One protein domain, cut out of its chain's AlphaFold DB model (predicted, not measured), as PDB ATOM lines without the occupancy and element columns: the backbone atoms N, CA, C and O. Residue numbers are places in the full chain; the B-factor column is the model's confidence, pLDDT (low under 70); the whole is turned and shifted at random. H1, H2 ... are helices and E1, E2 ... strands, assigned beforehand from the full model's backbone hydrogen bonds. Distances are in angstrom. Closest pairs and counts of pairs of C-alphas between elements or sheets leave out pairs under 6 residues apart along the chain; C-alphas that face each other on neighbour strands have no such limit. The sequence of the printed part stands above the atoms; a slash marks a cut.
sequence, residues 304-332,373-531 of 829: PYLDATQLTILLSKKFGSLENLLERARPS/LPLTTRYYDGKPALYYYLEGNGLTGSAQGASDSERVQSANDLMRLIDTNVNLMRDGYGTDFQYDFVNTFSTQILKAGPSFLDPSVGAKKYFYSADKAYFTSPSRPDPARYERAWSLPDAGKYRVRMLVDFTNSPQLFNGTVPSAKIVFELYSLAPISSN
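Overview. This is residues 304 to 332 and 373 to 531 of the 829 residues of an uncharacterized protein of uncultured archaeon (UniProt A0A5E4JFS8). A strongly twisted sheet of four strands, built round the long hairpin E3 and E4, has the long helix H1 laid slantwise over one face. The short helical hairpin H2 and H3 leads straight into the edge strand E1, while H5 and H4 pack together near the other edge, E2, with H4 reaching away from the sheet. The printed part has 188 residues, under half of them in named elements: H1, H2, H3, E1, H4, H5, E2, E3, E4 along the chain, of mixed class. The mixed sheet runs E1, E3, E4, E2. The whole is compact, with a radius of gyration of the C-alphas of 16.3 A, and spans 43 by 39 by 32 A.

Along the chain. Start with E3, residues 492 to 502, 30.9 A long, at C-alpha 492 (111.984, 93.286, 141.350). Then find E4, residues 516 to 527, 32.2 A long, ending at C-alpha 527 (108.576, 92.093, 143.659). E1 is residues 419 to 424 and E2 is 469 to 472. H1, residues 308 to 329, begins at C-alpha 308 (124.935, 92.706, 139.916) and runs 30.9 A. H2 is residues 385 to 391, H3 411 to 418, H4 431 to 447, 25.5 A long, and H5 460 to 463.

Arrangement. In the antiparallel hairpin E3 and E4, look at N 497 and O 521, 2.9 A apart and within hydrogen-bond range. E1 is antiparallel to E3, with N 422 and O 494 at 2.8 A. E2 is parallel to E4, with N 472 and O 520 at 2.9 A. E1, H4 H5 and E2 form a split strand-helix-strand unit, two strands running the same way with E3 and E4 between them, its crossover right-handed. H1 and the sheet make two layers, a helix on one face; H1 lies over E3 at a height over the sheet of 10.0 A. H3 touches H1, closest at the C-alphas of Leu 417 and Lys 318, 5.9 A. H2 touches H3, closest at the C-alphas of Tyr 387 and Ala 411, 6.1 A. H4 touches H5, closest at the C-alphas of Gln 434 and Phe 463, 5.8 A, and only grazes the sheet with residues 431 to 434. Every O i to N i+4 pair is within hydrogen-bond range in H1 and H3, 2 of 3 in H2 and 10 of 13 in H4; H5 is too short for one.

Size, cuts and confidence. The farthest C-alphas, Gly 511 and Ser 530, are 48.1 A apart. Residues 333 to 372 are not printed; C-alphas 332 and 373 are 11.3 A apart across the cut. The links H2 to H3, H4 to H5, E2 to E3 and E3 to E4 are long. The model's pLDDT is under 70 at residues 391 to 408, 443 to 459, 475 to 483 and 529 to 531.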
ATOM      1  N   PRO A 304     115.258  98.363 131.987       90.19
ATOM      2  CA  PRO A 304     115.671  96.973 132.114       90.19
ATOM      3  C   PRO A 304     115.933  96.586 133.572       90.19
ATOM      4  O   PRO A 304     116.253  97.423 134.415       90.19
ATOM      5  N   TYR A 305     115.815  95.292 133.842       93.25
ATOM      6  CA  TYR A 305     116.315  94.639 135.038       93.25
ATOM      7  C   TYR A 305     117.825  94.464 134.899       93.25
ATOM      8  O   TYR A 305     118.287  93.926 133.891       93.25
ATOM      9  N   LEU A 306     118.563  94.927 135.903       94.81
ATOM     10  CA  LEU A 306     120.019  94.868 135.953       94.81
ATOM     11  C   LEU A 306     120.477  93.681 136.799       94.81
ATOM     12  O   LEU A 306     119.900  93.428 137.861       94.81
ATOM     13  N   ASP A 307     121.521  92.993 136.357       95.50
ATOM     14  CA  ASP A 307     122.281  92.084 137.220       95.50
ATOM     15  C   ASP A 307     123.289  92.843 138.105       95.50
ATOM     16  O   ASP A 307     123.369  94.083 138.078       95.50
ATOM     17  N   ALA A 308     124.023  92.116 138.947       95.12
ATOM     18  CA  ALA A 308     124.935  92.706 139.916       95.12
ATOM     19  C   ALA A 308     126.067  93.472 139.233       95.12
ATOM     20  O   ALA A 308     126.423  94.581 139.659       95.12
ATOM     21  N   THR A 309     126.590  92.931 138.136       93.50
ATOM     22  CA  THR A 309     127.611  93.587 137.319       93.50
ATOM     23  C   THR A 309     127.115  94.925 136.773       93.50
ATOM     24  O   THR A 309     127.766  95.961 136.956       93.50
ATOM     25  N   GLN A 310     125.935  94.934 136.158       93.31
ATOM     26  CA  GLN A 310     125.334  96.126 135.561       93.31
ATOM     27  C   GLN A 310     125.001  97.197 136.610       93.31
ATOM     28  O   GLN A 310     125.292  98.383 136.412       93.31
ATOM     29  N   LEU A 311     124.463  96.802 137.769       94.00
ATOM     30  CA  LEU A 311     124.240  97.733 138.878       94.00
ATOM     31  C   LEU A 311     125.561  98.326 139.387       94.00
ATOM     32  O   LEU A 311     125.633  99.521 139.672       94.00
ATOM     33  N   THR A 312     126.617  97.521 139.487       91.81
ATOM     34  CA  THR A 312     127.913  97.987 139.997       91.81
ATOM     35  C   THR A 312     128.582  98.970 139.033       91.81
ATOM     36  O   THR A 312     129.166  99.962 139.482       91.81
ATOM     37  N   ILE A 313     128.421  98.789 137.717       88.06
ATOM     38  CA  ILE A 313     128.811  99.785 136.702       88.06
ATOM     39  C   ILE A 313     128.042 101.096 136.908       88.06
ATOM     40  O   ILE A 313     128.656 102.164 136.999       88.06
ATOM     41  N   LEU A 314     126.711 101.026 137.042       88.25
ATOM     42  CA  LEU A 314     125.863 102.200 137.284       88.25
ATOM     43  C   LEU A 314     126.305 102.967 138.537       88.25
ATOM     44  O   LEU A 314     126.473 104.189 138.505       88.25
ATOM     45  N   LEU A 315     126.512 102.249 139.640       88.44
ATOM     46  CA  LEU A 315     126.947 102.817 140.913       88.44
ATOM     47  C   LEU A 315     128.341 103.431 140.815       88.44
ATOM     48  O   LEU A 315     128.552 104.518 141.343       88.44
ATOM     49  N   SER A 316     129.261 102.796 140.089       84.94
ATOM     50  CA  SER A 316     130.609 103.327 139.863       84.94
ATOM     51  C   SER A 316     130.580 104.655 139.097       84.94
ATOM     52  O   SER A 316     131.310 105.582 139.450       84.94
ATOM     53  N   LYS A 317     129.695 104.803 138.098       82.12
ATOM     54  CA  LYS A 317     129.485 106.078 137.378       82.12
ATOM     55  C   LYS A 317     128.896 107.166 138.272       82.12
ATOM     56  O   LYS A 317     129.373 108.306 138.265       82.12
ATOM     57  N   LYS A 318     127.885 106.817 139.071       84.25
ATOM     58  CA  LYS A 318     127.285 107.740 140.047       84.25
ATOM     59  C   LYS A 318     128.315 108.191 141.079       84.25
ATOM     60  O   LYS A 318     128.398 109.367 141.414       84.25
ATOM     61  N   PHE A 319     129.165 107.276 141.515       80.12
ATOM     62  CA  PHE A 319     130.224 107.559 142.467       80.12
ATOM     63  C   PHE A 319     131.302 108.492 141.893       80.12
ATOM     64  O   PHE A 319     131.665 109.475 142.532       80.12
ATOM     65  N   GLY A 320     131.737 108.277 140.647       79.00
ATOM     66  CA  GLY A 320     132.619 109.226 139.957       79.00
ATOM     67  C   GLY A 320     131.985 110.616 139.786       79.00
ATOM     68  O   GLY A 320     132.675 111.632 139.844       79.00
ATOM     69  N   SER A 321     130.663 110.688 139.620       81.31
ATOM     70  CA  SER A 321     129.937 111.965 139.562       81.31
ATOM     71  C   SER A 321     129.853 112.648 140.936       81.31
ATOM     72  O   SER A 321     129.922 113.875 141.003       81.31
ATOM     73  N   LEU A 322     129.779 111.874 142.027       84.56
ATOM     74  CA  LEU A 322     129.849 112.391 143.398       84.56
ATOM     75  C   LEU A 322     131.228 112.991 143.688       84.56
ATOM     76  O   LEU A 322     131.289 114.112 144.174       84.56
ATOM     77  N   GLU A 323     132.320 112.307 143.337       83.19
ATOM     78  CA  GLU A 323     133.674 112.846 143.547       83.19
ATOM     79  C   GLU A 323     133.866 114.170 142.796       83.19
ATOM     80  O   GLU A 323     134.251 115.176 143.385       83.19
ATOM     81  N   ASN A 324     133.468 114.214 141.520       79.50
ATOM     82  CA  ASN A 324     133.511 115.442 140.721       79.50
ATOM     83  C   ASN A 324     132.687 116.586 141.339       79.50
ATOM     84  O   ASN A 324     133.066 117.755 141.235       79.50
ATOM     85  N   LEU A 325     131.531 116.280 141.942       82.50
ATOM     86  CA  LEU A 325     130.731 117.270 142.662       82.50
ATOM     87  C   LEU A 325     131.493 117.795 143.877       82.50
ATOM     88  O   LEU A 325     131.566 119.007 144.061       82.50
ATOM     89  N   LEU A 326     132.041 116.900 144.694       84.25
ATOM     90  CA  LEU A 326     132.740 117.235 145.929       84.25
ATOM     91  C   LEU A 326     133.989 118.090 145.670       84.25
ATOM     92  O   LEU A 326     134.176 119.121 146.319       84.25
ATOM     93  N   GLU A 327     134.790 117.737 144.663       81.62
ATOM     94  CA  GLU A 327     135.975 118.502 144.252       81.62
ATOM     95  C   GLU A 327     135.628 119.929 143.801       81.62
ATOM     96  O   GLU A 327     136.354 120.884 144.101       81.62
ATOM     97  N   ARG A 328     134.503 120.085 143.090       80.12
ATOM     98  CA  ARG A 328     134.031 121.378 142.575       80.12
ATOM     99  C   ARG A 328     133.369 122.234 143.642       80.12
ATOM    100  O   ARG A 328     133.640 123.427 143.709       80.12
ATOM    101  N   ALA A 329     132.461 121.643 144.414       81.06
ATOM    102  CA  ALA A 329     131.635 122.364 145.372       81.06
ATOM    103  C   ALA A 329     132.411 122.762 146.629       81.06
ATOM    104  O   ALA A 329     132.014 123.718 147.285       81.06
ATOM    105  N   ARG A 330     133.498 122.036 146.950       82.38
ATOM    106  CA  ARG A 330     134.320 122.221 148.158       82.38
ATOM    107  C   ARG A 330     133.450 122.421 149.405       82.38
ATOM    108  O   ARG A 330     133.488 123.497 149.999       82.38
ATOM    109  N   PRO A 331     132.640 121.408 149.772       81.25
ATOM    110  CA  PRO A 331     131.603 121.565 150.780       81.25
ATOM    111  C   PRO A 331     132.197 122.087 152.086       81.25
ATOM    112  O   PRO A 331     133.149 121.517 152.622       81.25
ATOM    113  N   SER A 332     131.641 123.184 152.583       82.50
ATOM    114  CA  SER A 332     132.037 123.788 153.847       82.50
ATOM    115  C   SER A 332     131.065 123.377 154.935       82.50
ATOM    116  O   SER A 332     129.892 123.108 154.683       82.50
ATOM    117  N   LEU A 373     126.334 118.829 161.792       80.44
ATOM    118  CA  LEU A 373     126.006 117.604 161.086       80.44
ATOM    119  C   LEU A 373     127.259 116.752 160.909       80.44
ATOM    120  O   LEU A 373     128.342 117.291 160.695       80.44
ATOM    121  N   PRO A 374     127.132 115.420 160.945       84.44
ATOM    122  CA  PRO A 374     128.196 114.564 160.469       84.44
ATOM    123  C   PRO A 374     128.346 114.737 158.961       84.44
ATOM    124  O   PRO A 374     127.369 114.893 158.222       84.44
ATOM    125  N   LEU A 375     129.582 114.640 158.490       87.62
ATOM    126  CA  LEU A 375     129.850 114.664 157.069       87.62
ATOM    127  C   LEU A 375     129.513 113.291 156.475       87.62
ATOM    128  O   LEU A 375     130.312 112.356 156.503       87.62
ATOM    129  N   THR A 376     128.282 113.155 155.988       91.25
ATOM    130  CA  THR A 376     127.738 111.900 155.456       91.25
ATOM    131  C   THR A 376     126.616 112.157 154.450       91.25
ATOM    132  O   THR A 376     126.039 113.242 154.405       91.25
ATOM    133  N   THR A 377     126.258 111.167 153.635       90.69
ATOM    134  CA  THR A 377     125.033 111.204 152.813       90.69
ATOM    135  C   THR A 377     123.822 110.561 153.500       90.69
ATOM    136  O   THR A 377     122.752 110.451 152.900       90.69
ATOM    137  N   ARG A 378     123.944 110.155 154.771       88.25
ATOM    138  CA  ARG A 378     122.805 109.699 155.584       88.25
ATOM    139  C   ARG A 378     121.782 110.811 155.785       88.25
ATOM    140  O   ARG A 378     122.133 111.984 155.820       88.25
ATOM    141  N   TYR A 379     120.519 110.424 155.929       82.19
ATOM    142  CA  TYR A 379     119.408 111.359 156.070       82.19
ATOM    143  C   TYR A 379     119.309 111.919 157.497       82.19
ATOM    144  O   TYR A 379     119.223 111.152 158.451       82.19
ATOM    145  N   TYR A 380     119.238 113.245 157.603       77.75
ATOM    146  CA  TYR A 380     118.936 114.043 158.789       77.75
ATOM    147  C   TYR A 380     117.835 115.043 158.414       77.75
ATOM    148  O   TYR A 380     117.935 115.753 157.410       77.75
ATOM    149  N   ASP A 381     116.733 115.040 159.162       73.88
ATOM    150  CA  ASP A 381     115.559 115.885 158.892       73.88
ATOM    151  C   ASP A 381     114.997 115.743 157.462       73.88
ATOM    152  O   ASP A 381     114.568 116.695 156.813       73.88
ATOM    153  N   GLY A 382     115.007 114.510 156.943       73.38
ATOM    154  CA  GLY A 382     114.454 114.185 155.625       73.38
ATOM    155  C   GLY A 382     115.370 114.502 154.436       73.38
ATOM    156  O   GLY A 382     114.991 114.188 153.308       73.38
ATOM    157  N   LYS A 383     116.582 115.029 154.664       79.31
ATOM    158  CA  LYS A 383     117.599 115.271 153.624       79.31
ATOM    159  C   LYS A 383     118.954 114.651 154.005       79.31
ATOM    160  O   LYS A 383     119.253 114.541 155.184       79.31
ATOM    161  N   PRO A 384     119.806 114.247 153.055       85.19
ATOM    162  CA  PRO A 384     121.182 113.820 153.308       85.19
ATOM    163  C   PRO A 384     121.960 114.910 154.044       85.19
ATOM    164  O   PRO A 384     121.847 116.065 153.651       85.19
ATOM    165  N   ALA A 385     122.796 114.586 155.031       87.56
ATOM    166  CA  ALA A 385     123.589 115.606 155.725       87.56
ATOM    167  C   ALA A 385     124.430 116.437 154.740       87.56
ATOM    168  O   ALA A 385     124.419 117.661 154.815       87.56
ATOM    169  N   LEU A 386     125.048 115.794 153.740       87.62
ATOM    170  CA  LEU A 386     125.810 116.448 152.671       87.62
ATOM    171  C   LEU A 386     125.016 117.536 151.923       87.62
ATOM    172  O   LEU A 386     125.620 118.486 151.437       87.62
ATOM    173  N   TYR A 387     123.681 117.447 151.864       85.31
ATOM    174  CA  TYR A 387     122.829 118.491 151.284       85.31
ATOM    175  C   TYR A 387     123.104 119.858 151.933       85.31
ATOM    176  O   TYR A 387     123.289 120.850 151.229       85.31
ATOM    177  N   TYR A 388     123.201 119.902 153.264       83.50
ATOM    178  CA  TYR A 388     123.386 121.142 154.025       83.50
ATOM    179  C   TYR A 388     124.779 121.754 153.823       83.50
ATOM    180  O   TYR A 388     124.928 122.972 153.841       83.50
ATOM    181  N   TYR A 389     125.791 120.932 153.531       83.50
ATOM    182  CA  TYR A 389     127.141 121.408 153.198       83.50
ATOM    183  C   TYR A 389     127.227 122.055 151.804       83.50
ATOM    184  O   TYR A 389     128.187 122.769 151.493       83.50
ATOM    185  N   LEU A 390     126.248 121.788 150.934       79.50
ATOM    186  CA  LEU A 390     126.207 122.304 149.564       79.50
ATOM    187  C   LEU A 390     125.322 123.550 149.416       79.50
ATOM    188  O   LEU A 390     125.566 124.353 148.519       79.50
ATOM    189  N   GLU A 391     124.319 123.724 150.282       69.88
ATOM    190  CA  GLU A 391     123.308 124.790 150.190       69.88
ATOM    191  C   GLU A 391     123.909 126.207 150.295       69.88
ATOM    192  O   GLU A 391     123.449 127.119 149.610       69.88
ATOM    193  N   GLY A 392     124.996 126.383 151.058       62.31
ATOM    194  CA  GLY A 392     125.672 127.677 151.234       62.31
ATOM    195  C   GLY A 392     126.699 128.049 150.156       62.31
ATOM    196  O   GLY A 392     127.057 129.217 150.035       62.31
ATOM    197  N   ASN A 393     127.169 127.088 149.353       59.84
ATOM    198  CA  ASN A 393     128.328 127.292 148.472       59.84
ATOM    199  C   ASN A 393     127.978 127.694 147.038       59.84
ATOM    200  O   ASN A 393     128.886 127.859 146.232       59.84
ATOM    201  N   GLY A 394     126.685 127.856 146.722       56.53
ATOM    202  CA  GLY A 394     126.200 128.244 145.400       56.53
ATOM    203  C   GLY A 394     126.807 127.376 144.302       56.53
ATOM    204  O   GLY A 394     127.824 127.757 143.733       56.53
ATOM    205  N   LEU A 395     126.181 126.234 143.980       61.81
ATOM    206  CA  LEU A 395     126.554 125.338 142.868       61.81
ATOM    207  C   LEU A 395     126.489 126.074 141.507       61.81
ATOM    208  O   LEU A 395     125.639 125.820 140.661       61.81
ATOM    209  N   THR A 396     127.381 127.032 141.294       50.66
ATOM    210  CA  THR A 396     127.398 127.988 140.194       50.66
ATOM    211  C   THR A 396     128.681 127.746 139.421       50.66
ATOM    212  O   THR A 396     129.761 128.220 139.747       50.66
ATOM    213  N   GLY A 397     128.579 126.895 138.406       50.34
ATOM    214  CA  GLY A 397     129.701 126.609 137.523       50.34
ATOM    215  C   GLY A 397     129.499 125.307 136.780       50.34
ATOM    216  O   GLY A 397     129.580 124.232 137.364       50.34
ATOM    217  N   SER A 398     129.250 125.379 135.476       45.09
ATOM    218  CA  SER A 398     129.270 124.210 134.601       45.09
ATOM    219  C   SER A 398     130.719 123.866 134.244       45.09
ATOM    220  O   SER A 398     131.346 124.593 133.478       45.09
ATOM    221  N   ALA A 399     131.258 122.755 134.745       41.62
ATOM    222  CA  ALA A 399     132.568 122.275 134.299       41.62
ATOM    223  C   ALA A 399     132.460 121.678 132.881       41.62
ATOM    224  O   ALA A 399     131.842 120.629 132.686       41.62
ATOM    225  N   GLN A 400     133.009 122.355 131.866       38.84
ATOM    226  CA  GLN A 400     133.268 121.793 130.530       38.84
ATOM    227  C   GLN A 400     134.410 120.774 130.629       38.84
ATOM    228  O   GLN A 400     135.512 121.159 130.993       38.84
ATOM    229  N   GLY A 401     134.162 119.491 130.318       40.53
ATOM    230  CA  GLY A 401     135.268 118.544 130.111       40.53
ATOM    231  C   GLY A 401     134.998 117.052 130.316       40.53
ATOM    232  O   GLY A 401     135.685 116.253 129.693       40.53
ATOM    233  N   ALA A 402     134.019 116.638 131.121       45.50
ATOM    234  CA  ALA A 402     133.778 115.211 131.345       45.50
ATOM    235  C   ALA A 402     132.644 114.705 130.442       45.50
ATOM    236  O   ALA A 402     131.491 115.093 130.619       45.50
ATOM    237  N   SER A 403     132.975 113.874 129.451       48.91
ATOM    238  CA  SER A 403     132.000 113.283 128.520       48.91
ATOM    239  C   SER A 403     131.047 112.290 129.195       48.91
ATOM    240  O   SER A 403     129.955 112.067 128.680       48.91
ATOM    241  N   ASP A 404     131.439 111.760 130.360       48.84
ATOM    242  CA  ASP A 404     130.779 110.625 131.014       48.84
ATOM    243  C   ASP A 404     130.303 110.914 132.450       48.84
ATOM    244  O   ASP A 404     129.603 110.081 133.026       48.84
ATOM    245  N   SER A 405     130.663 112.059 133.055       51.59
ATOM    246  CA  SER A 405     130.168 112.402 134.394       51.59
ATOM    247  C   SER A 405     128.874 113.201 134.308       51.59
ATOM    248  O   SER A 405     128.773 114.235 133.638       51.59
ATOM    249  N   GLU A 406     127.852 112.696 134.993       58.47
ATOM    250  CA  GLU A 406     126.608 113.417 135.186       58.47
ATOM    251  C   GLU A 406     126.935 114.739 135.870       58.47
ATOM    252  O   GLU A 406     127.497 114.782 136.968       58.47
ATOM    253  N   ARG A 407     126.600 115.855 135.222       62.91
ATOM    254  CA  ARG A 407     126.729 117.157 135.867       62.91
ATOM    255  C   ARG A 407     125.648 117.260 136.934       62.91
ATOM    256  O   ARG A 407     124.528 117.652 136.629       62.91
ATOM    257  N   VAL A 408     126.011 116.959 138.174       69.31
ATOM    258  CA  VAL A 408     125.234 117.345 139.354       69.31
ATOM    259  C   VAL A 408     125.283 118.874 139.437       69.31
ATOM    260  O   VAL A 408     126.359 119.457 139.613       69.31
ATOM    261  N   GLN A 409     124.150 119.533 139.196       71.12
ATOM    262  CA  GLN A 409     124.041 121.000 139.159       71.12
ATOM    263  C   GLN A 409     123.227 121.546 140.328       71.12
ATOM    264  O   GLN A 409     123.330 122.723 140.655       71.12
ATOM    265  N   SER A 410     122.432 120.694 140.966       70.06
ATOM    266  CA  SER A 410     121.557 121.061 142.067       70.06
ATOM    267  C   SER A 410     121.628 120.047 143.204       70.06
ATOM    268  O   SER A 410     122.041 118.899 143.034       70.06
ATOM    269  N   ALA A 411     121.152 120.451 144.377       70.19
ATOM    270  CA  ALA A 411     121.018 119.545 145.508       70.19
ATOM    271  C   ALA A 411     119.990 118.419 145.243       70.19
ATOM    272  O   ALA A 411     120.140 117.309 145.743       70.19
ATOM    273  N   ASN A 412     118.999 118.652 144.373       74.50
ATOM    274  CA  ASN A 412     118.090 117.604 143.894       74.50
ATOM    275  C   ASN A 412     118.791 116.579 142.989       74.50
ATOM    276  O   ASN A 412     118.428 115.402 143.007       74.50
ATOM    277  N   ASP A 413     119.800 116.995 142.222       77.38
ATOM    278  CA  ASP A 413     120.619 116.058 141.450       77.38
ATOM    279  C   ASP A 413     121.455 115.183 142.387       77.38
ATOM    280  O   ASP A 413     121.545 113.979 142.157       77.38
ATOM    281  N   LEU A 414     121.979 115.743 143.489       82.25
ATOM    282  CA  LEU A 414     122.641 114.953 144.532       82.25
ATOM    283  C   LEU A 414     121.687 113.894 145.096       82.25
ATOM    284  O   LEU A 414     122.076 112.734 145.180       82.25
ATOM    285  N   MET A 415     120.443 114.259 145.429       80.75
ATOM    286  CA  MET A 415     119.446 113.302 145.935       80.75
ATOM    287  C   MET A 415     119.281 112.104 145.002       80.75
ATOM    288  O   MET A 415     119.316 110.964 145.449       80.75
ATOM    289  N   ARG A 416     119.136 112.349 143.698       78.69
ATOM    290  CA  ARG A 416     118.949 111.294 142.686       78.69
ATOM    291  C   ARG A 416     120.228 110.516 142.396       78.69
ATOM    292  O   ARG A 416     120.185 109.367 141.949       78.69
ATOM    293  N   LEU A 417     121.378 111.144 142.622       84.50
ATOM    294  CA  LEU A 417     122.673 110.498 142.502       84.50
ATOM    295  C   LEU A 417     122.818 109.400 143.553       84.50
ATOM    296  O   LEU A 417     123.132 108.267 143.197       84.50
ATOM    297  N   ILE A 418     122.556 109.733 144.816       88.75
ATOM    298  CA  ILE A 418     122.762 108.826 145.949       88.75
ATOM    299  C   ILE A 418     121.535 107.974 146.278       88.75
ATOM    300  O   ILE A 418     121.644 107.052 147.076       88.75
ATOM    301  N   ASP A 419     120.367 108.282 145.720       88.44
ATOM    302  CA  ASP A 419     119.117 107.585 146.008       88.44
ATOM    303  C   ASP A 419     118.314 107.394 144.716       88.44
ATOM    304  O   ASP A 419     117.702 108.326 144.187       88.44
ATOM    305  N   THR A 420     118.359 106.179 144.173       88.06
ATOM    306  CA  THR A 420     117.762 105.860 142.873       88.06
ATOM    307  C   THR A 420     116.904 104.614 142.949       88.06
ATOM    308  O   THR A 420     117.237 103.645 143.624       88.06
ATOM    309  N   ASN A 421     115.815 104.600 142.193       90.12
ATOM    310  CA  ASN A 421     115.064 103.376 141.962       90.12
ATOM    311  C   ASN A 421     115.636 102.664 140.735       90.12
ATOM    312  O   ASN A 421     115.999 103.327 139.768       90.12
ATOM    313  N   VAL A 422     115.690 101.337 140.772       91.62
ATOM    314  CA  VAL A 422     116.142 100.477 139.669       91.62
ATOM    315  C   VAL A 422     115.360  99.165 139.685       91.62
ATOM    316  O   VAL A 422     114.840  98.752 140.725       91.62
ATOM    317  N   ASN A 423     115.281  98.496 138.539       93.12
ATOM    318  CA  ASN A 423     114.816  97.114 138.468       93.12
ATOM    319  C   ASN A 423     116.044  96.197 138.557       93.12
ATOM    320  O   ASN A 423     116.997  96.389 137.808       93.12
ATOM    321  N   LEU A 424     116.040  95.227 139.471       94.56
ATOM    322  CA  LEU A 424     117.151  94.298 139.696       94.56
ATOM    323  C   LEU A 424     116.715  92.858 139.448       94.56
ATOM    324  O   LEU A 424     115.636  92.437 139.882       94.56
ATOM    325  N   MET A 425     117.576  92.106 138.770       95.25
ATOM    326  CA  MET A 425     117.522  90.650 138.721       95.25
ATOM    327  C   MET A 425     117.837  90.064 140.098       95.25
ATOM    328  O   MET A 425     118.447  90.714 140.949       95.25
ATOM    329  N   ARG A 426     117.436  88.813 140.322       93.38
ATOM    330  CA  ARG A 426     117.797  88.095 141.541       93.38
ATOM    331  C   ARG A 426     119.245  87.653 141.408       93.38
ATOM    332  O   ARG A 426     119.511  86.654 140.743       93.38
ATOM    333  N   ASP A 427     120.132  88.386 142.061       94.94
ATOM    334  CA  ASP A 427     121.573  88.192 141.944       94.94
ATOM    335  C   ASP A 427     122.321  88.330 143.275       94.94
ATOM    336  O   ASP A 427     121.744  88.749 144.284       94.94
ATOM    337  N   GLY A 428     123.594  87.942 143.279       92.31
ATOM    338  CA  GLY A 428     124.522  88.023 144.393       92.31
ATOM    339  C   GLY A 428     125.390  89.273 144.365       92.31
ATOM    340  O   GLY A 428     125.917  89.649 143.329       92.31
ATOM    341  N   TYR A 429     125.592  89.886 145.529       92.62
ATOM    342  CA  TYR A 429     126.498  91.031 145.704       92.62
ATOM    343  C   TYR A 429     127.437  90.827 146.901       92.62
ATOM    344  O   TYR A 429     127.850  91.783 147.560       92.62
ATOM    345  N   GLY A 430     127.720  89.564 147.226       90.19
ATOM    346  CA  GLY A 430     128.672  89.194 148.267       90.19
ATOM    347  C   GLY A 430     130.103  89.625 147.940       90.19
ATOM    348  O   GLY A 430     130.407  90.128 146.856       90.19
ATOM    349  N   THR A 431     131.013  89.392 148.882       89.31
ATOM    350  CA  THR A 431     132.418  89.801 148.726       89.31
ATOM    351  C   THR A 431     133.116  89.103 147.557       89.31
ATOM    352  O   THR A 431     133.946  89.722 146.901       89.31
ATOM    353  N   ASP A 432     132.748  87.854 147.242       90.06
ATOM    354  CA  ASP A 432     133.288  87.102 146.096       90.06
ATOM    355  C   ASP A 432     132.993  87.816 144.766       90.06
ATOM    356  O   ASP A 432     133.910  88.085 143.989       90.06
ATOM    357  N   PHE A 433     131.739  88.250 144.574       92.50
ATOM    358  CA  PHE A 433     131.338  89.077 143.433       92.50
ATOM    359  C   PHE A 433     132.169  90.358 143.345       92.50
ATOM    360  O   PHE A 433     132.686  90.680 142.279       92.50
ATOM    361  N   GLN A 434     132.330  91.091 144.452       90.00
ATOM    362  CA  GLN A 434     133.070  92.356 144.439       90.00
ATOM    363  C   GLN A 434     134.537  92.165 144.021       90.00
ATOM    364  O   GLN A 434     135.051  92.942 143.210       90.00
ATOM    365  N   TYR A 435     135.203  91.122 144.529       88.69
ATOM    366  CA  TYR A 435     136.579  90.794 144.148       88.69
ATOM    367  C   TYR A 435     136.691  90.450 142.663       88.69
ATOM    368  O   TYR A 435     137.577  90.966 141.974       88.69
ATOM    369  N   ASP A 436     135.787  89.618 142.156       89.62
ATOM    370  CA  ASP A 436     135.789  89.213 140.754       89.62
ATOM    371  C   ASP A 436     135.431  90.367 139.819       89.62
ATOM    372  O   ASP A 436     136.082  90.539 138.787       89.62
ATOM    373  N   PHE A 437     134.468  91.207 140.201       89.50
ATOM    374  CA  PHE A 437     134.115  92.425 139.476       89.50
ATOM    375  C   PHE A 437     135.344  93.317 139.322       89.50
ATOM    376  O   PHE A 437     135.702  93.717 138.213       89.50
ATOM    377  N   VAL A 438     136.050  93.568 140.427       85.94
ATOM    378  CA  VAL A 438     137.292  94.338 140.422       85.94
ATOM    379  C   VAL A 438     138.336  93.701 139.506       85.94
ATOM    380  O   VAL A 438     138.977  94.414 138.735       85.94
ATOM    381  N   ASN A 439     138.529  92.386 139.560       83.75
ATOM    382  CA  ASN A 439     139.531  91.700 138.742       83.75
ATOM    383  C   ASN A 439     139.216  91.796 137.243       83.75
ATOM    384  O   ASN A 439     140.086  92.195 136.465       83.75
ATOM    385  N   THR A 440     137.975  91.517 136.845       82.56
ATOM    386  CA  THR A 440     137.532  91.587 135.447       82.56
ATOM    387  C   THR A 440     137.621  93.014 134.913       82.56
ATOM    388  O   THR A 440     138.295  93.283 133.912       82.56
ATOM    389  N   PHE A 441     137.018  93.973 135.612       76.38
ATOM    390  CA  PHE A 441     136.925  95.338 135.107       76.38
ATOM    391  C   PHE A 441     138.220  96.134 135.253       76.38
ATOM    392  O   PHE A 441     138.495  96.989 134.413       76.38
ATOM    393  N   SER A 442     139.093  95.789 136.204       70.12
ATOM    394  CA  SER A 442     140.433  96.386 136.268       70.12
ATOM    395  C   SER A 442     141.343  96.000 135.106       70.12
ATOM    396  O   SER A 442     142.435  96.536 135.030       70.12
ATOM    397  N   THR A 443     140.942  95.108 134.196       64.75
ATOM    398  CA  THR A 443     141.726  94.784 132.991       64.75
ATOM    399  C   THR A 443     141.018  95.194 131.700       64.75
ATOM    400  O   THR A 443     141.683  95.628 130.758       64.75
ATOM    401  N   GLN A 444     139.682  95.127 131.661       60.62
ATOM    402  CA  GLN A 444     138.884  95.450 130.472       60.62
ATOM    403  C   GLN A 444     138.511  96.943 130.359       60.62
ATOM    404  O   GLN A 444     138.544  97.485 129.255       60.62
ATOM    405  N   ILE A 445     138.239  97.650 131.469       53.16
ATOM    406  CA  ILE A 445     137.820  99.072 131.447       53.16
ATOM    407  C   ILE A 445     138.981 100.064 131.317       53.16
ATOM    408  O   ILE A 445     138.765 101.210 130.914       53.16
ATOM    409  N   LEU A 446     140.223  99.646 131.577       47.84
ATOM    410  CA  LEU A 446     141.390 100.545 131.620       47.84
ATOM    411  C   LEU A 446     141.706 101.297 130.323       47.84
ATOM    412  O   LEU A 446     142.588 102.149 130.312       47.84
ATOM    413  N   LYS A 447     141.012 100.992 129.225       47.59
ATOM    414  CA  LYS A 447     141.175 101.696 127.951       47.59
ATOM    415  C   LYS A 447     140.109 102.763 127.686       47.59
ATOM    416  O   LYS A 447     140.299 103.539 126.757       47.59
ATOM    417  N   ALA A 448     139.017 102.811 128.457       44.03
ATOM    418  CA  ALA A 448     137.858 103.659 128.146       44.03
ATOM    419  C   ALA A 448     137.193 104.357 129.353       44.03
ATOM    420  O   ALA A 448     136.355 105.228 129.143       44.03
ATOM    421  N   GLY A 449     137.521 103.994 130.600       50.66
ATOM    422  CA  GLY A 449     136.920 104.605 131.794       50.66
ATOM    423  C   GLY A 449     137.613 105.902 132.261       50.66
ATOM    424  O   GLY A 449     138.770 106.137 131.913       50.66
ATOM    425  N   PRO A 450     136.953 106.737 133.090       52.56
ATOM    426  CA  PRO A 450     137.598 107.869 133.763       52.56
ATOM    427  C   PRO A 450     138.797 107.412 134.616       52.56
ATOM    428  O   PRO A 450     138.812 106.271 135.085       52.56
ATOM    429  N   SER A 451     139.741 108.319 134.916       56.22
ATOM    430  CA  SER A 451     140.904 108.096 135.815       56.22
ATOM    431  C   SER A 451     140.546 107.429 137.151       56.22
ATOM    432  O   SER A 451     141.362 106.776 137.784       56.22
ATOM    433  N   PHE A 452     139.285 107.566 137.542       55.09
ATOM    434  CA  PHE A 452     138.646 106.993 138.706       55.09
ATOM    435  C   PHE A 452     138.670 105.446 138.815       55.09
ATOM    436  O   PHE A 452     138.540 104.925 139.922       55.09
ATOM    437  N   LEU A 453     138.817 104.694 137.716       54.09
ATOM    438  CA  LEU A 453     138.871 103.215 137.726       54.09
ATOM    439  C   LEU A 453     140.275 102.639 137.500       54.09
ATOM    440  O   LEU A 453     140.428 101.427 137.332       54.09
ATOM    441  N   ASP A 454     141.296 103.491 137.512       57.47
ATOM    442  CA  ASP A 454     142.688 103.073 137.388       57.47
ATOM    443  C   ASP A 454     143.070 102.126 138.558       57.47
ATOM    444  O   ASP A 454     142.741 102.382 139.721       57.47
ATOM    445  N   PRO A 455     143.755 100.989 138.323       53.03
ATOM    446  CA  PRO A 455     144.094 100.055 139.390       53.03
ATOM    447  C   PRO A 455     145.147 100.620 140.351       53.03
ATOM    448  O   PRO A 455     145.294 100.102 141.458       53.03
ATOM    449  N   SER A 456     145.889 101.647 139.928       55.94
ATOM    450  CA  SER A 456     146.891 102.352 140.728       55.94
ATOM    451  C   SER A 456     146.288 103.493 141.567       55.94
ATOM    452  O   SER A 456     146.861 103.866 142.597       55.94
ATOM    453  N   VAL A 457     145.090 103.977 141.209       57.22
ATOM    454  CA  VAL A 457     144.377 105.105 141.838       57.22
ATOM    455  C   VAL A 457     142.857 104.987 141.630       57.22
ATOM    456  O   VAL A 457     142.402 105.013 140.499       57.22
ATOM    457  N   GLY A 458     142.048 104.922 142.700       67.38
ATOM    458  CA  GLY A 458     140.586 105.105 142.586       67.38
ATOM    459  C   GLY A 458     139.687 103.977 143.126       67.38
ATOM    460  O   GLY A 458     140.027 103.290 144.096       67.38
ATOM    461  N   ALA A 459     138.499 103.816 142.522       67.44
ATOM    462  CA  ALA A 459     137.345 103.030 143.000       67.44
ATOM    463  C   ALA A 459     137.631 101.566 143.313       67.44
ATOM    464  O   ALA A 459     136.982 100.977 144.175       67.44
ATOM    465  N   LYS A 460     138.599 100.961 142.618       76.00
ATOM    466  CA  LYS A 460     139.001  99.573 142.861       76.00
ATOM    467  C   LYS A 460     139.289  99.328 144.343       76.00
ATOM    468  O   LYS A 460     138.892  98.301 144.876       76.00
ATOM    469  N   LYS A 461     139.936 100.283 145.018       81.19
ATOM    470  CA  LYS A 461     140.281 100.163 146.442       81.19
ATOM    471  C   LYS A 461     139.056 100.157 147.358       81.19
ATOM    472  O   LYS A 461     139.140  99.622 148.454       81.19
ATOM    473  N   TYR A 462     137.935 100.720 146.909       85.12
ATOM    474  CA  TYR A 462     136.664 100.629 147.617       85.12
ATOM    475  C   TYR A 462     136.054  99.237 147.474       85.12
ATOM    476  O   TYR A 462     135.788  98.589 148.476       85.12
ATOM    477  N   PHE A 463     135.891  98.741 146.247       84.69
ATOM    478  CA  PHE A 463     135.255  97.439 146.014       84.69
ATOM    479  C   PHE A 463     136.124  96.239 146.421       84.69
ATOM    480  O   PHE A 463     135.589  95.181 146.724       84.69
ATOM    481  N   TYR A 464     137.450  96.390 146.478       83.44
ATOM    482  CA  TYR A 464     138.353  95.349 146.981       83.44
ATOM    483  C   TYR A 464     138.327  95.225 148.514       83.44
ATOM    484  O   TYR A 464     138.867  94.275 149.069       83.44
ATOM    485  N   SER A 465     137.747  96.200 149.214       84.69
ATOM    486  CA  SER A 465     137.836  96.315 150.665       84.69
ATOM    487  C   SER A 465     136.429  96.434 151.241       84.69
ATOM    488  O   SER A 465     135.817  97.499 151.202       84.69
ATOM    489  N   ALA A 466     135.892  95.335 151.774       82.69
ATOM    490  CA  ALA A 466     134.520  95.288 152.297       82.69
ATOM    491  C   ALA A 466     134.277  96.255 153.478       82.69
ATOM    492  O   ALA A 466     133.142  96.624 153.766       82.69
ATOM    493  N   ASP A 467     135.333  96.711 154.157       84.81
ATOM    494  CA  ASP A 467     135.287  97.786 155.157       84.81
ATOM    495  C   ASP A 467     135.087  99.180 154.536       84.81
ATOM    496  O   ASP A 467     134.603 100.089 155.216       84.81
ATOM    497  N   LYS A 468     135.441  99.350 153.256       89.31
ATOM    498  CA  LYS A 468     135.329 100.599 152.496       89.31
ATOM    499  C   LYS A 468     134.080 100.653 151.635       89.31
ATOM    500  O   LYS A 468     133.471 101.717 151.590       89.31
ATOM    501  N   ALA A 469     133.686  99.571 150.964       89.31
ATOM    502  CA  ALA A 469     132.430  99.525 150.216       89.31
ATOM    503  C   ALA A 469     131.763  98.148 150.249       89.31
ATOM    504  O   ALA A 469     132.385  97.138 149.925       89.31
ATOM    505  N   TYR A 470     130.468  98.110 150.560       89.75
ATOM    506  CA  TYR A 470     129.686  96.872 150.545       89.75
ATOM    507  C   TYR A 470     128.217  97.110 150.213       89.75
ATOM    508  O   TYR A 470     127.687  98.213 150.366       89.75
ATOM    509  N   PHE A 471     127.567  96.043 149.761       91.50
ATOM    510  CA  PHE A 471     126.129  95.992 149.544       91.50
ATOM    511  C   PHE A 471     125.427  95.442 150.783       91.50
ATOM    512  O   PHE A 471     125.952  94.569 151.472       91.50
ATOM    513  N   THR A 472     124.236  95.953 151.075       88.31
ATOM    514  CA  THR A 472     123.401  95.452 152.169       88.31
ATOM    515  C   THR A 472     121.913  95.629 151.869       88.31
ATOM    516  O   THR A 472     121.525  96.226 150.864       88.31
ATOM    517  N   SER A 473     121.059  95.123 152.754       83.81
ATOM    518  CA  SER A 473     119.622  95.395 152.772       83.81
ATOM    519  C   SER A 473     119.192  95.823 154.178       83.81
ATOM    520  O   SER A 473     119.794  95.374 155.150       83.81
ATOM    521  N   PRO A 474     118.105  96.594 154.326       70.75
ATOM    522  CA  PRO A 474     117.608  97.027 155.638       70.75
ATOM    523  C   PRO A 474     117.195  95.864 156.538       70.75
ATOM    524  O   PRO A 474     117.261  95.959 157.754       70.75
ATOM    525  N   SER A 475     116.779  94.751 155.930       66.12
ATOM    526  CA  SER A 475     116.479  93.498 156.624       66.12
ATOM    527  C   SER A 475     117.719  92.782 157.174       66.12
ATOM    528  O   SER A 475     117.571  91.724 157.778       66.12
ATOM    529  N   ARG A 476     118.930  93.296 156.918       67.75
ATOM    530  CA  ARG A 476     120.212  92.782 157.424       67.75
ATOM    531  C   ARG A 476     121.194  93.942 157.719       67.75
ATOM    532  O   ARG A 476     122.144  94.121 156.954       67.75
ATOM    533  N   PRO A 477     120.969  94.751 158.772       55.88
ATOM    534  CA  PRO A 477     121.716  95.992 158.987       55.88
ATOM    535  C   PRO A 477     123.188  95.833 159.450       55.88
ATOM    536  O   PRO A 477     123.969  96.747 159.186       55.88
ATOM    537  N   ASP A 478     123.619  94.712 160.059       62.03
ATOM    538  CA  ASP A 478     125.032  94.430 160.444       62.03
ATOM    539  C   ASP A 478     125.233  92.934 160.854       62.03
ATOM    540  O   ASP A 478     124.230  92.284 161.124       62.03
ATOM    541  N   PRO A 479     126.431  92.312 161.019       45.62
ATOM    542  CA  PRO A 479     127.651  92.235 160.235       45.62
ATOM    543  C   PRO A 479     127.872  90.809 159.658       45.62
ATOM    544  O   PRO A 479     128.874  90.156 159.946       45.62
ATOM    545  N   ALA A 480     127.047  90.329 158.730       45.19
ATOM    546  CA  ALA A 480     127.509  89.308 157.778       45.19
ATOM    547  C   ALA A 480     128.445  89.941 156.720       45.19
ATOM    548  O   ALA A 480     128.384  89.596 155.543       45.19
ATOM    549  N   ARG A 481     129.317  90.884 157.137       53.12
ATOM    550  CA  ARG A 481     130.216  91.739 156.320       53.12
ATOM    551  C   ARG A 481     131.171  90.942 155.411       53.12
ATOM    552  O   ARG A 481     131.922  91.526 154.641       53.12
ATOM    553  N   TYR A 482     131.123  89.612 155.497       53.91
ATOM    554  CA  TYR A 482     131.951  88.645 154.790       53.91
ATOM    555  C   TYR A 482     131.164  87.438 154.264       53.91
ATOM    556  O   TYR A 482     131.789  86.437 153.904       53.91
ATOM    557  N   GLU A 483     129.826  87.476 154.217       66.12
ATOM    558  CA  GLU A 483     129.079  86.437 153.507       66.12
ATOM    559  C   GLU A 483     129.511  86.479 152.039       66.12
ATOM    560  O   GLU A 483     129.110  87.350 151.264       66.12
ATOM    561  N   ARG A 484     130.369  85.523 151.663       70.75
ATOM    562  CA  ARG A 484     130.849  85.369 150.285       70.75
ATOM    563  C   ARG A 484     129.684  85.310 149.294       70.75
ATOM    564  O   ARG A 484     129.839  85.769 148.174       70.75
ATOM    565  N   ALA A 485     128.531  84.806 149.739       77.19
ATOM    566  CA  ALA A 485     127.354  84.507 148.935       77.19
ATOM    567  C   ALA A 485     126.092  85.293 149.361       77.19
ATOM    568  O   ALA A 485     125.004  84.720 149.449       77.19
ATOM    569  N   TRP A 486     126.207  86.595 149.653       86.56
ATOM    570  CA  TRP A 486     125.010  87.423 149.842       86.56
ATOM    571  C   TRP A 486     124.276  87.629 148.514       86.56
ATOM    572  O   TRP A 486     124.900  88.008 147.525       86.56
ATOM    573  N   SER A 487     122.956  87.425 148.497       88.81
ATOM    574  CA  SER A 487     122.112  87.623 147.315       88.81
ATOM    575  C   SER A 487     120.780  88.273 147.643       88.81
ATOM    576  O   SER A 487     120.294  88.230 148.778       88.81
ATOM    577  N   LEU A 488     120.183  88.888 146.625       89.12
ATOM    578  CA  LEU A 488     118.852  89.456 146.722       89.12
ATOM    579  C   LEU A 488     117.820  88.353 146.993       89.12
ATOM    580  O   LEU A 488     117.870  87.277 146.384       89.12
ATOM    581  N   PRO A 489     116.839  88.621 147.873       83.69
ATOM    582  CA  PRO A 489     115.795  87.651 148.175       83.69
ATOM    583  C   PRO A 489     114.919  87.352 146.951       83.69
ATOM    584  O   PRO A 489     114.421  86.236 146.815       83.69
ATOM    585  N   ASP A 490     114.740  88.330 146.059       87.38
ATOM    586  CA  ASP A 490     113.924  88.202 144.858       87.38
ATOM    587  C   ASP A 490     114.372  89.186 143.763       87.38
ATOM    588  O   ASP A 490     115.151  90.100 144.024       87.38
ATOM    589  N   ALA A 491     113.869  89.013 142.542       91.50
ATOM    590  CA  ALA A 491     113.975  90.017 141.487       91.50
ATOM    591  C   ALA A 491     112.798  91.003 141.575       91.50
ATOM    592  O   ALA A 491     111.678  90.641 141.958       91.50
ATOM    593  N   GLY A 492     113.017  92.264 141.207       91.94
ATOM    594  CA  GLY A 492     111.984  93.286 141.350       91.94
ATOM    595  C   GLY A 492     112.494  94.712 141.281       91.94
ATOM    596  O   GLY A 492     113.595  94.987 140.817       91.94
ATOM    597  N   LYS A 493     111.667  95.633 141.762       91.12
ATOM    598  CA  LYS A 493     111.994  97.047 141.886       91.12
ATOM    599  C   LYS A 493     112.636  97.307 143.240       91.12
ATOM    600  O   LYS A 493     112.044  97.009 144.280       91.12
ATOM    601  N   TYR A 494     113.805  97.929 143.213       92.56
ATOM    602  CA  TYR A 494     114.590  98.283 144.386       92.56
ATOM    603  C   TYR A 494     114.871  99.783 144.421       92.56
ATOM    604  O   TYR A 494     115.026 100.422 143.383       92.56
ATOM    605  N   ARG A 495     114.950 100.341 145.627       91.56
ATOM    606  CA  ARG A 495     115.550 101.646 145.901       91.56
ATOM    607  C   ARG A 495     116.970 101.403 146.385       91.56
ATOM    608  O   ARG A 495     117.173 100.721 147.385       91.56
ATOM    609  N   VAL A 496     117.934 101.936 145.656       92.94
ATOM    610  CA  VAL A 496     119.362 101.827 145.922       92.94
ATOM    611  C   VAL A 496     119.814 103.127 146.554       92.94
ATOM    612  O   VAL A 496     119.750 104.181 145.915       92.94
ATOM    613  N   ARG A 497     120.266 103.047 147.803       91.38
ATOM    614  CA  ARG A 497     120.846 104.178 148.523       91.38
ATOM    615  C   ARG A 497     122.345 104.010 148.663       91.38
ATOM    616  O   ARG A 497     122.815 102.976 149.117       91.38
ATOM    617  N   MET A 498     123.078 105.052 148.314       92.31
ATOM    618  CA  MET A 498     124.511 105.186 148.515       92.31
ATOM    619  C   MET A 498     124.739 106.034 149.766       92.31
ATOM    620  O   MET A 498     124.655 107.265 149.728       92.31
ATOM    621  N   LEU A 499     125.001 105.371 150.889       92.25
ATOM    622  CA  LEU A 499     125.362 106.023 152.144       92.25
ATOM    623  C   LEU A 499     126.880 106.144 152.214       92.25
ATOM    624  O   LEU A 499     127.577 105.135 152.230       92.25
ATOM    625  N   VAL A 500     127.392 107.364 152.238       93.44
ATOM    626  CA  VAL A 500     128.816 107.667 152.280       93.44
ATOM    627  C   VAL A 500     129.102 108.335 153.609       93.44
ATOM    628  O   VAL A 500     128.566 109.404 153.870       93.44
ATOM    629  N   ASP A 501     129.937 107.713 154.428       92.69
ATOM    630  CA  ASP A 501     130.433 108.253 155.688       92.69
ATOM    631  C   ASP A 501     131.880 108.712 155.471       92.69
ATOM    632  O   ASP A 501     132.784 107.896 155.263       92.69
ATOM    633  N   PHE A 502     132.100 110.026 155.463       90.06
ATOM    634  CA  PHE A 502     133.420 110.609 155.244       90.06
ATOM    635  C   PHE A 502     134.211 110.611 156.553       90.06
ATOM    636  O   PHE A 502     133.645 110.845 157.617       90.06
ATOM    637  N   THR A 503     135.519 110.344 156.497       85.31
ATOM    638  CA  THR A 503     136.331 110.295 157.725       85.31
ATOM    639  C   THR A 503     136.663 111.695 158.244       85.31
ATOM    640  O   THR A 503     136.349 111.995 159.387       85.31
ATOM    641  N   ASN A 504     137.267 112.551 157.407       80.06
ATOM    642  CA  ASN A 504     137.781 113.866 157.833       80.06
ATOM    643  C   ASN A 504     137.447 115.011 156.863       80.06
ATOM    644  O   ASN A 504     137.285 116.152 157.284       80.06
ATOM    645  N   SER A 505     137.373 114.733 155.561       84.44
ATOM    646  CA  SER A 505     137.109 115.726 154.516       84.44
ATOM    647  C   SER A 505     136.029 115.217 153.560       84.44
ATOM    648  O   SER A 505     135.840 114.002 153.449       84.44
ATOM    649  N   PRO A 506     135.309 116.113 152.854       84.06
ATOM    650  CA  PRO A 506     134.281 115.745 151.878       84.06
ATOM    651  C   PRO A 506     134.935 115.287 150.581       84.06
ATOM    652  O   PRO A 506     134.759 115.894 149.536       84.06
ATOM    653  N   GLN A 507     135.765 114.258 150.673       86.19
ATOM    654  CA  GLN A 507     136.534 113.691 149.580       86.19
ATOM    655  C   GLN A 507     136.451 112.179 149.697       86.19
ATOM    656  O   GLN A 507     136.595 111.617 150.789       86.19
ATOM    657  N   LEU A 508     136.232 111.500 148.578       85.69
ATOM    658  CA  LEU A 508     136.251 110.044 148.573       85.69
ATOM    659  C   LEU A 508     137.697 109.540 148.632       85.69
ATOM    660  O   LEU A 508     137.933 108.429 149.109       85.69
ATOM    661  N   PHE A 509     138.682 110.341 148.228       84.19
ATOM    662  CA  PHE A 509     140.094 109.973 148.292       84.19
ATOM    663  C   PHE A 509     140.934 111.044 148.972       84.19
ATOM    664  O   PHE A 509     140.794 112.235 148.717       84.19
ATOM    665  N   ASN A 510     141.882 110.592 149.790       84.62
ATOM    666  CA  ASN A 510     143.030 111.393 150.185       84.62
ATOM    667  C   ASN A 510     144.229 110.927 149.348       84.62
ATOM    668  O   ASN A 510     144.821 109.870 149.602       84.62
ATOM    669  N   GLY A 511     144.512 111.659 148.269       81.81
ATOM    670  CA  GLY A 511     145.437 111.216 147.230       81.81
ATOM    671  C   GLY A 511     144.929 109.943 146.552       81.81
ATOM    672  O   GLY A 511     143.981 109.979 145.779       81.81
ATOM    673  N   THR A 512     145.552 108.799 146.846       77.38
ATOM    674  CA  THR A 512     145.167 107.498 146.265       77.38
ATOM    675  C   THR A 512     144.435 106.590 147.253       77.38
ATOM    676  O   THR A 512     144.076 105.466 146.896       77.38
ATOM    677  N   VAL A 513     144.263 107.020 148.505       84.69
ATOM    678  CA  VAL A 513     143.748 106.191 149.602       84.69
ATOM    679  C   VAL A 513     142.263 106.496 149.830       84.69
ATOM    680  O   VAL A 513     141.920 107.670 149.969       84.69
ATOM    681  N   PRO A 514     141.383 105.477 149.906       88.19
ATOM    682  CA  PRO A 514     139.981 105.657 150.290       88.19
ATOM    683  C   PRO A 514     139.828 106.406 151.623       88.19
ATOM    684  O   PRO A 514     140.305 105.928 152.657       88.19
ATOM    685  N   SER A 515     139.139 107.550 151.601       90.38
ATOM    686  CA  SER A 515     138.907 108.430 152.763       90.38
ATOM    687  C   SER A 515     137.436 108.489 153.213       90.38
ATOM    688  O   SER A 515     137.054 109.331 154.032       90.38
ATOM    689  N   ALA A 516     136.608 107.587 152.694       91.38
ATOM    690  CA  ALA A 516     135.227 107.407 153.101       91.38
ATOM    691  C   ALA A 516     134.906 105.916 153.269       91.38
ATOM    692  O   ALA A 516     135.699 105.032 152.928       91.38
ATOM    693  N   LYS A 517     133.725 105.648 153.813       91.94
ATOM    694  CA  LYS A 517     133.072 104.343 153.831       91.94
ATOM    695  C   LYS A 517     131.762 104.458 153.066       91.94
ATOM    696  O   LYS A 517     131.028 105.418 153.262       91.94
ATOM    697  N   ILE A 518     131.462 103.485 152.218       91.12
ATOM    698  CA  ILE A 518     130.291 103.480 151.347       91.12
ATOM    699  C   ILE A 518     129.447 102.251 151.652       91.12
ATOM    700  O   ILE A 518     129.948 101.130 151.721       91.12
ATOM    701  N   VAL A 519     128.147 102.457 151.787       91.19
ATOM    702  CA  VAL A 519     127.164 101.394 151.953       91.19
ATOM    703  C   VAL A 519     126.125 101.534 150.853       91.19
ATOM    704  O   VAL A 519     125.471 102.570 150.741       91.19
ATOM    705  N   PHE A 520     125.977 100.491 150.040       92.38
ATOM    706  CA  PHE A 520     124.930 100.393 149.030       92.38
ATOM    707  C   PHE A 520     123.747  99.620 149.612       92.38
ATOM    708  O   PHE A 520     123.741  98.390 149.635       92.38
ATOM    709  N   GLU A 521     122.747 100.333 150.113       91.38
ATOM    710  CA  GLU A 521     121.547  99.715 150.671       91.38
ATOM    711  C   GLU A 521     120.510  99.451 149.574       91.38
ATOM    712  O   GLU A 521     120.030 100.376 148.915       91.38
ATOM    713  N   LEU A 522     120.137  98.183 149.402       92.25
ATOM    714  CA  LEU A 522     119.140  97.716 148.442       92.25
ATOM    715  C   LEU A 522     117.799  97.485 149.163       92.25
ATOM    716  O   LEU A 522     117.582  96.459 149.811       92.25
ATOM    717  N   TYR A 523     116.877  98.441 149.049       89.00
ATOM    718  CA  TYR A 523     115.525  98.360 149.612       89.00
ATOM    719  C   TYR A 523     114.569  97.768 148.580       89.00
ATOM    720  O   TYR A 523     114.318  98.392 147.550       89.00
ATOM    721  N   SER A 524     113.986  96.602 148.853       88.00
ATOM    722  CA  SER A 524     112.924  96.071 147.991       88.00
ATOM    723  C   SER A 524     111.686  96.967 148.083       88.00
ATOM    724  O   SER A 524     111.139  97.164 149.166       88.00
ATOM    725  N   LEU A 525     111.259  97.530 146.951       86.25
ATOM    726  CA  LEU A 525     110.036  98.332 146.851       86.25
ATOM    727  C   LEU A 525     108.856  97.494 146.363       86.25
ATOM    728  O   LEU A 525     107.733  97.671 146.828       86.25
ATOM    729  N   ALA A 526     109.097  96.614 145.390       84.50
ATOM    730  CA  ALA A 526     108.076  95.724 144.853       84.50
ATOM    731  C   ALA A 526     108.706  94.487 144.191       84.50
ATOM    732  O   ALA A 526     109.638  94.647 143.401       84.50
ATOM    733  N   PRO A 527     108.184  93.272 144.428       80.94
ATOM    734  CA  PRO A 527     108.576  92.093 143.659       80.94
ATOM    735  C   PRO A 527     108.001  92.146 142.234       80.94
ATOM    736  O   PRO A 527     107.075  92.916 141.943       80.94
ATOM    737  N   ILE A 528     108.493  91.278 141.345       81.06
ATOM    738  CA  ILE A 528     107.875  91.074 140.026       81.06
ATOM    739  C   ILE A 528     106.435  90.580 140.207       81.06
ATOM    740  O   ILE A 528     106.200  89.502 140.751       81.06
ATOM    741  N   SER A 529     105.469  91.368 139.734       64.56
ATOM    742  CA  SER A 529     104.039  91.082 139.917       64.56
ATOM    743  C   SER A 529     103.234  90.974 138.620       64.56
ATOM    744  O   SER A 529     102.185  90.341 138.631       64.56
ATOM    745  N   SER A 530     103.705  91.552 137.509       61.88
ATOM    746  CA  SER A 530     102.910  91.651 136.272       61.88
ATOM    747  C   SER A 530     103.748  91.646 134.988       61.88
ATOM    748  O   SER A 530     103.399  92.324 134.026       61.88
ATOM    749  N   ASN A 531     104.906  90.985 134.985       67.12
ATOM    750  CA  ASN A 531     105.662  90.696 133.762       67.12
ATOM    751  C   ASN A 531     106.706  89.623 134.045       67.12
ATOM    752  O   ASN A 531     107.896  89.892 133.975       67.12
TER     753      ASN A 531